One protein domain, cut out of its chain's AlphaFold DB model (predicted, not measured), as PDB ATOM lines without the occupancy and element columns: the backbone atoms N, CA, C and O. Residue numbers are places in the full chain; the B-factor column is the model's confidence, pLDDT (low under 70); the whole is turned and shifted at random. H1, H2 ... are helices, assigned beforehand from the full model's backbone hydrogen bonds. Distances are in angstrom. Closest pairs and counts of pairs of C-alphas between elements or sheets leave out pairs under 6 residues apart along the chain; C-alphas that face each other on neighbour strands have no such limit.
ATOM      1  N   GLU A 256      86.394 -66.260  44.783       84.75
ATOM      2  CA  GLU A 256      86.556 -66.954  46.064       84.75
ATOM      3  C   GLU A 256      87.402 -68.226  45.954       84.75
ATOM      4  O   GLU A 256      87.446 -68.871  44.906       84.75
ATOM      5  N   LEU A 257      88.037 -68.628  47.062       85.75
ATOM      6  CA  LEU A 257      88.991 -69.748  47.081       85.75
ATOM      7  C   LEU A 257      88.372 -71.035  46.513       85.75
ATOM      8  O   LEU A 257      88.970 -71.704  45.673       85.75
ATOM      9  N   SER A 258      87.145 -71.353  46.926       86.38
ATOM     10  CA  SER A 258      86.404 -72.522  46.444       86.38
ATOM     11  C   SER A 258      86.192 -72.491  44.928       86.38
ATOM     12  O   SER A 258      86.333 -73.515  44.261       86.38
ATOM     13  N   VAL A 259      85.921 -71.309  44.369       84.56
ATOM     14  CA  VAL A 259      85.748 -71.092  42.929       84.56
ATOM     15  C   VAL A 259      87.088 -71.182  42.203       84.56
ATOM     16  O   VAL A 259      87.148 -71.777  41.127       84.56
ATOM     17  N   MET A 260      88.170 -70.646  42.781       87.25
ATOM     18  CA  MET A 260      89.524 -70.804  42.239       87.25
ATOM     19  C   MET A 260      89.867 -72.286  42.093       87.25
ATOM     20  O   MET A 260      90.184 -72.721  40.989       87.25
ATOM     21  N   VAL A 261      89.713 -73.062  43.170       88.00
ATOM     22  CA  VAL A 261      90.000 -74.504  43.204       88.00
ATOM     23  C   VAL A 261      89.136 -75.261  42.203       88.00
ATOM     24  O   VAL A 261      89.665 -75.998  41.375       88.00
ATOM     25  N   ALA A 262      87.820 -75.036  42.210       85.69
ATOM     26  CA  ALA A 262      86.911 -75.706  41.283       85.69
ATOM     27  C   ALA A 262      87.269 -75.421  39.815       85.69
ATOM     28  O   ALA A 262      87.256 -76.333  38.986       85.69
ATOM     29  N   ARG A 263      87.622 -74.170  39.487       84.62
ATOM     30  CA  ARG A 263      88.079 -73.781  38.142       84.62
ATOM     31  C   ARG A 263      89.445 -74.377  37.803       84.62
ATOM     32  O   ARG A 263      89.655 -74.741  36.650       84.62
ATOM     33  N   GLY A 264      90.353 -74.473  38.774       85.69
ATOM     34  CA  GLY A 264      91.658 -75.124  38.636       85.69
ATOM     35  C   GLY A 264      91.515 -76.577  38.230       85.69
ATOM     36  O   GLY A 264      91.896 -76.932  37.120       85.69
ATOM     37  N   LEU A 265      90.870 -77.372  39.086       86.88
ATOM     38  CA  LEU A 265      90.649 -78.805  38.874       86.88
ATOM     39  C   LEU A 265      89.952 -79.073  37.530       86.88
ATOM     40  O   LEU A 265      90.395 -79.912  36.750       86.88
ATOM     41  N   ALA A 266      88.901 -78.305  37.211       84.06
ATOM     42  CA  ALA A 266      88.157 -78.465  35.961       84.06
ATOM     43  C   ALA A 266      88.975 -78.125  34.705       84.06
ATOM     44  O   ALA A 266      88.693 -78.653  33.630       84.06
ATOM     45  N   LYS A 267      89.951 -77.215  34.808       83.00
ATOM     46  CA  LYS A 267      90.737 -76.745  33.663       83.00
ATOM     47  C   LYS A 267      92.024 -77.536  33.456       83.00
ATOM     48  O   LYS A 267      92.395 -77.765  32.310       83.00
ATOM     49  N   THR A 268      92.710 -77.912  34.532       84.25
ATOM     50  CA  THR A 268      93.993 -78.629  34.465       84.25
ATOM     51  C   THR A 268      93.818 -80.146  34.469       84.25
ATOM     52  O   THR A 268      94.744 -80.862  34.105       84.25
ATOM     53  N   GLY A 269      92.648 -80.652  34.882       82.12
ATOM     54  CA  GLY A 269      92.425 -82.085  35.093       82.12
ATOM     55  C   GLY A 269      93.143 -82.636  36.331       82.12
ATOM     56  O   GLY A 269      93.146 -83.847  36.550       82.12
ATOM     57  N   PHE A 270      93.751 -81.763  37.140       84.94
ATOM     58  CA  PHE A 270      94.395 -82.135  38.392       84.94
ATOM     59  C   PHE A 270      93.348 -82.655  39.385       84.94
ATOM     60  O   PHE A 270      92.240 -82.125  39.445       84.94
ATOM     61  N   GLN A 271      93.677 -83.704  40.142       83.44
ATOM     62  CA  GLN A 271      92.707 -84.405  40.998       83.44
ATOM     63  C   GLN A 271      92.917 -84.169  42.496       83.44
ATOM     64  O   GLN A 271      91.994 -84.385  43.280       83.44
ATOM     65  N   ASP A 272      94.100 -83.708  42.911       89.06
ATOM     66  CA  ASP A 272      94.387 -83.480  44.325       89.06
ATOM     67  C   ASP A 272      93.829 -82.123  44.778       89.06
ATOM     68  O   ASP A 272      94.423 -81.057  44.588       89.06
ATOM     69  N   GLN A 273      92.654 -82.174  45.400       88.50
ATOM     70  CA  GLN A 273      91.975 -80.995  45.923       88.50
ATOM     71  C   GLN A 273      92.756 -80.312  47.057       88.50
ATOM     72  O   GLN A 273      92.653 -79.094  47.210       88.50
ATOM     73  N   VAL A 274      93.547 -81.055  47.838       89.50
ATOM     74  CA  VAL A 274      94.315 -80.502  48.965       89.50
ATOM     75  C   VAL A 274      95.444 -79.630  48.433       89.50
ATOM     76  O   VAL A 274      95.584 -78.476  48.847       89.50
ATOM     77  N   ILE A 275      96.207 -80.145  47.468       89.19
ATOM     78  CA  ILE A 275      97.280 -79.391  46.812       89.19
ATOM     79  C   ILE A 275      96.697 -78.198  46.046       89.19
ATOM     80  O   ILE A 275      97.189 -77.077  46.191       89.19
ATOM     81  N   ALA A 276      95.603 -78.400  45.303       88.69
ATOM     82  CA  ALA A 276      94.938 -77.327  44.567       88.69
ATOM     83  C   ALA A 276      94.449 -76.198  45.491       88.69
ATOM     84  O   ALA A 276      94.593 -75.023  45.145       88.69
ATOM     85  N   SER A 277      93.914 -76.537  46.670       91.12
ATOM     86  CA  SER A 277      93.520 -75.561  47.694       91.12
ATOM     87  C   SER A 277      94.724 -74.800  48.235       91.12
ATOM     88  O   SER A 277      94.701 -73.571  48.275       91.12
ATOM     89  N   LYS A 278      95.812 -75.505  48.564       90.75
ATOM     90  CA  LYS A 278      97.052 -74.892  49.062       90.75
ATOM     91  C   LYS A 278      97.636 -73.896  48.057       90.75
ATOM     92  O   LYS A 278      98.031 -72.795  48.424       90.75
ATOM     93  N   MET A 279      97.660 -74.261  46.778       89.56
ATOM     94  CA  MET A 279      98.110 -73.377  45.702       89.56
ATOM     95  C   MET A 279      97.202 -72.147  45.564       89.56
ATOM     96  O   MET A 279      97.703 -71.035  45.412       89.56
ATOM     97  N   ALA A 280      95.879 -72.310  45.668       89.50
ATOM     98  CA  ALA A 280      94.944 -71.185  45.622       89.50
ATOM     99  C   ALA A 280      95.139 -70.231  46.816       89.50
ATOM    100  O   ALA A 280      95.118 -69.011  46.637       89.50
ATOM    101  N   GLU A 281      95.395 -70.769  48.014       90.44
ATOM    102  CA  GLU A 281      95.740 -69.993  49.214       90.44
ATOM    103  C   GLU A 281      97.030 -69.194  49.002       90.44
ATOM    104  O   GLU A 281      97.056 -67.997  49.287       90.44
ATOM    105  N   ILE A 282      98.072 -69.819  48.441       89.62
ATOM    106  CA  ILE A 282      99.344 -69.154  48.117       89.62
ATOM    107  C   ILE A 282      99.118 -68.011  47.125       89.62
ATOM    108  O   ILE A 282      99.617 -66.912  47.347       89.62
ATOM    109  N   ILE A 283      98.340 -68.226  46.060       88.25
ATOM    110  CA  ILE A 283      98.045 -67.178  45.071       88.25
ATOM    111  C   ILE A 283      97.287 -66.005  45.703       88.25
ATOM    112  O   ILE A 283      97.654 -64.856  45.457       88.25
ATOM    113  N   ARG A 284      96.277 -66.261  46.550       86.75
ATOM    114  CA  ARG A 284      95.566 -65.191  47.280       86.75
ATOM    115  C   ARG A 284      96.483 -64.458  48.252       86.75
ATOM    116  O   ARG A 284      96.416 -63.233  48.342       86.75
ATOM    117  N   LEU A 285      97.338 -65.185  48.970       86.88
ATOM    118  CA  LEU A 285      98.294 -64.594  49.903       86.88
ATOM    119  C   LEU A 285      99.312 -63.718  49.164       86.88
ATOM    120  O   LEU A 285      99.591 -62.610  49.617       86.88
ATOM    121  N   LEU A 286      99.821 -64.181  48.018       85.12
ATOM    122  CA  LEU A 286     100.723 -63.420  47.155       85.12
ATOM    123  C   LEU A 286     100.050 -62.159  46.620       85.12
ATOM    124  O   LEU A 286     100.644 -61.091  46.712       85.12
ATOM    125  N   ASP A 287      98.817 -62.252  46.117       81.81
ATOM    126  CA  ASP A 287      98.070 -61.084  45.639       81.81
ATOM    127  C   ASP A 287      97.844 -60.063  46.766       81.81
ATOM    128  O   ASP A 287      98.158 -58.883  46.617       81.81
ATOM    129  N   THR A 288      97.399 -60.523  47.938       82.19
ATOM    130  CA  THR A 288      97.159 -59.653  49.101       82.19
ATOM    131  C   THR A 288      98.456 -58.994  49.586       82.19
ATOM    132  O   THR A 288      98.489 -57.787  49.832       82.19
ATOM    133  N   SER A 289      99.546 -59.764  49.672       82.06
ATOM    134  CA  SER A 289     100.863 -59.274  50.099       82.06
ATOM    135  C   SER A 289     101.475 -58.315  49.079       82.06
ATOM    136  O   SER A 289     102.078 -57.312  49.457       82.06
ATOM    137  N   ALA A 290     101.311 -58.583  47.783       77.38
ATOM    138  CA  ALA A 290     101.772 -57.699  46.720       77.38
ATOM    139  C   ALA A 290     101.023 -56.360  46.788       77.38
ATOM    140  O   ALA A 290     101.665 -55.307  46.841       77.38
ATOM    141  N   ARG A 291      99.684 -56.388  46.909       73.81
ATOM    142  CA  ARG A 291      98.856 -55.178  47.069       73.81
ATOM    143  C   ARG A 291      99.286 -54.336  48.266       73.81
ATOM    144  O   ARG A 291      99.393 -53.119  48.122       73.81
ATOM    145  N   ALA A 292      99.553 -54.974  49.409       76.81
ATOM    146  CA  ALA A 292     100.027 -54.297  50.616       76.81
ATOM    147  C   ALA A 292     101.370 -53.575  50.399       76.81
ATOM    148  O   ALA A 292     101.599 -52.518  50.977       76.81
ATOM    149  N   ASN A 293     102.216 -54.098  49.508       75.12
ATOM    150  CA  ASN A 293     103.500 -53.509  49.124       75.12
ATOM    151  C   ASN A 293     103.426 -52.637  47.855       75.12
ATOM    152  O   ASN A 293     104.455 -52.327  47.260       75.12
ATOM    153  N   ALA A 294     102.224 -52.262  47.402       70.25
ATOM    154  CA  ALA A 294     101.994 -51.513  46.160       70.25
ATOM    155  C   ALA A 294     102.542 -52.180  44.873       70.25
ATOM    156  O   ALA A 294     102.642 -51.527  43.828       70.25
ATOM    157  N   ILE A 295     102.825 -53.486  44.921       63.38
ATOM    158  CA  ILE A 295     103.178 -54.327  43.773       63.38
ATOM    159  C   ILE A 295     101.886 -54.987  43.274       63.38
ATOM    160  O   ILE A 295     101.132 -55.561  44.053       63.38
ATOM    161  N   LYS A 296     101.554 -54.867  41.988       63.16
ATOM    162  CA  LYS A 296     100.217 -55.235  41.481       63.16
ATOM    163  C   LYS A 296     100.309 -56.122  40.246       63.16
ATOM    164  O   LYS A 296     101.265 -56.025  39.486       63.16
ATOM    165  N   GLY A 297      99.309 -56.987  40.057       61.81
ATOM    166  CA  GLY A 297      99.218 -57.880  38.894       61.81
ATOM    167  C   GLY A 297     100.182 -59.072  38.908       61.81
ATOM    168  O   GLY A 297     100.401 -59.676  37.864       61.81
ATOM    169  N   VAL A 298     100.757 -59.411  40.068       65.25
ATOM    170  CA  VAL A 298     101.803 -60.445  40.199       65.25
ATOM    171  C   VAL A 298     101.223 -61.860  40.319       65.25
ATOM    172  O   VAL A 298     101.811 -62.818  39.823       65.25
ATOM    173  N   ALA A 299     100.058 -62.007  40.957       72.69
ATOM    174  CA  ALA A 299      99.440 -63.302  41.226       72.69
ATOM    175  C   ALA A 299      97.927 -63.252  40.974       72.69
ATOM    176  O   ALA A 299      97.240 -62.342  41.423       72.69
ATOM    177  N   GLY A 300      97.400 -64.235  40.244       78.31
ATOM    178  CA  GLY A 300      95.968 -64.356  39.961       78.31
ATOM    179  C   GLY A 300      95.623 -65.699  39.323       78.31
ATOM    180  O   GLY A 300      96.466 -66.594  39.261       78.31
ATOM    181  N   MET A 301      94.405 -65.851  38.786       82.56
ATOM    182  CA  MET A 301      93.972 -67.132  38.192       82.56
ATOM    183  C   MET A 301      94.876 -67.611  37.052       82.56
ATOM    184  O   MET A 301      95.013 -68.811  36.850       82.56
ATOM    185  N   ARG A 302      95.503 -66.696  36.298       80.38
ATOM    186  CA  ARG A 302      96.474 -67.084  35.260       80.38
ATOM    187  C   ARG A 302      97.683 -67.786  35.873       80.38
ATOM    188  O   ARG A 302      98.020 -68.867  35.414       80.38
ATOM    189  N   SER A 303      98.267 -67.212  36.923       81.38
ATOM    190  CA  SER A 303      99.387 -67.808  37.657       81.38
ATOM    191  C   SER A 303      98.994 -69.141  38.297       81.38
ATOM    192  O   SER A 303      99.779 -70.076  38.286       81.38
ATOM    193  N   TYR A 304      97.753 -69.251  38.780       81.25
ATOM    194  CA  TYR A 304      97.217 -70.490  39.346       81.25
ATOM    195  C   TYR A 304      97.090 -71.637  38.328       81.25
ATOM    196  O   TYR A 304      97.208 -72.794  38.702       81.25
ATOM    197  N   PHE A 305      96.855 -71.342  37.045       78.50
ATOM    198  CA  PHE A 305      96.725 -72.375  36.006       78.50
ATOM    199  C   PHE A 305      98.056 -72.849  35.408       78.50
ATOM    200  O   PHE A 305      98.047 -73.824  34.664       78.50
ATOM    201  N   ILE A 306      99.147 -72.112  35.632       63.44
ATOM    202  CA  ILE A 306     100.468 -72.374  35.030       63.44
ATOM    203  C   ILE A 306     101.409 -73.071  36.036       63.44
ATOM    204  O   ILE A 306     102.470 -73.548  35.640       63.44
ATOM    205  N   GLY A 307     101.024 -73.124  37.316       50.28
ATOM    206  CA  GLY A 307     101.757 -73.805  38.389       50.28
ATOM    207  C   GLY A 307     101.417 -75.280  38.539       50.28
ATOM    208  O   GLY A 307     100.339 -75.698  38.058       50.28
TER     209      GLY A 307
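What this domain is: This is residues 256 to 307 of the 307 residues of the protein "Nitric oxide reductase activation protein NorD" of Enterococcus sp. HSIEG1 (UniProt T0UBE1). One long helix, H2, makes the length of this small all-helix domain, and the two shorter helices, H1 and H3, pack on its first part, each crossing it steeply. Past them the rest of H2 runs on to one end, where residues 293 to 300 turn and fold back to H3. The printed part has 52 residues, with three named helices in the order H1, H2, H3 and no named strand. The whole is compact, with a radius of gyration of the C-alphas of 11.0 A, and has a rod outline, 34 by 16 by 16 A.

Where its parts are: H1 holds residues 257 to 268, from C-alpha 257 at (88.991, -69.748, 47.081), and is 16.2 A long. H2 holds residues 273 to 292, beginning at C-alpha 273 at (91.975, -80.995, 45.923), and is 28.3 A long. H3 holds residues 301 to 306, is 8.9 A long and ends at C-alpha 306 at (100.468, -72.374, 35.030).

How they stand to each other: H1 touches H2 at a steep tilt of 60 degrees, opposite ways; their closest C-alphas, those of Val 261 and Ser 277, are 5.8 A apart. H2 touches H1 with residues 273 to 281 alone. H2 touches H3 with residues 279 to 283 alone, at a steep tilt of 54 degrees, opposite ways; the closest C-alphas, those of Ile 283 and Tyr 304, are 6.7 A apart. H1 touches H3, the same way, at a tilt of 37 degrees that is only just steep; the closest C-alphas, those of Gly 264 and Phe 305, are 6.3 A apart. In H1, H2 and H3 every O i to N i+4 pair is within hydrogen-bond range.

The domain as a whole: The two C-alphas farthest apart, those of Gln 271 and Ala 294, are 34.6 A apart. The printed part has no cut and ends at residue 307, the chain's last. The link from H1 to H2 is tight, with 4 residues, and that from H2 to H3 is short, with 8. The mean pLDDT of the printed part is 81.5; residues 295 to 298 and 306 to 307 are under 70.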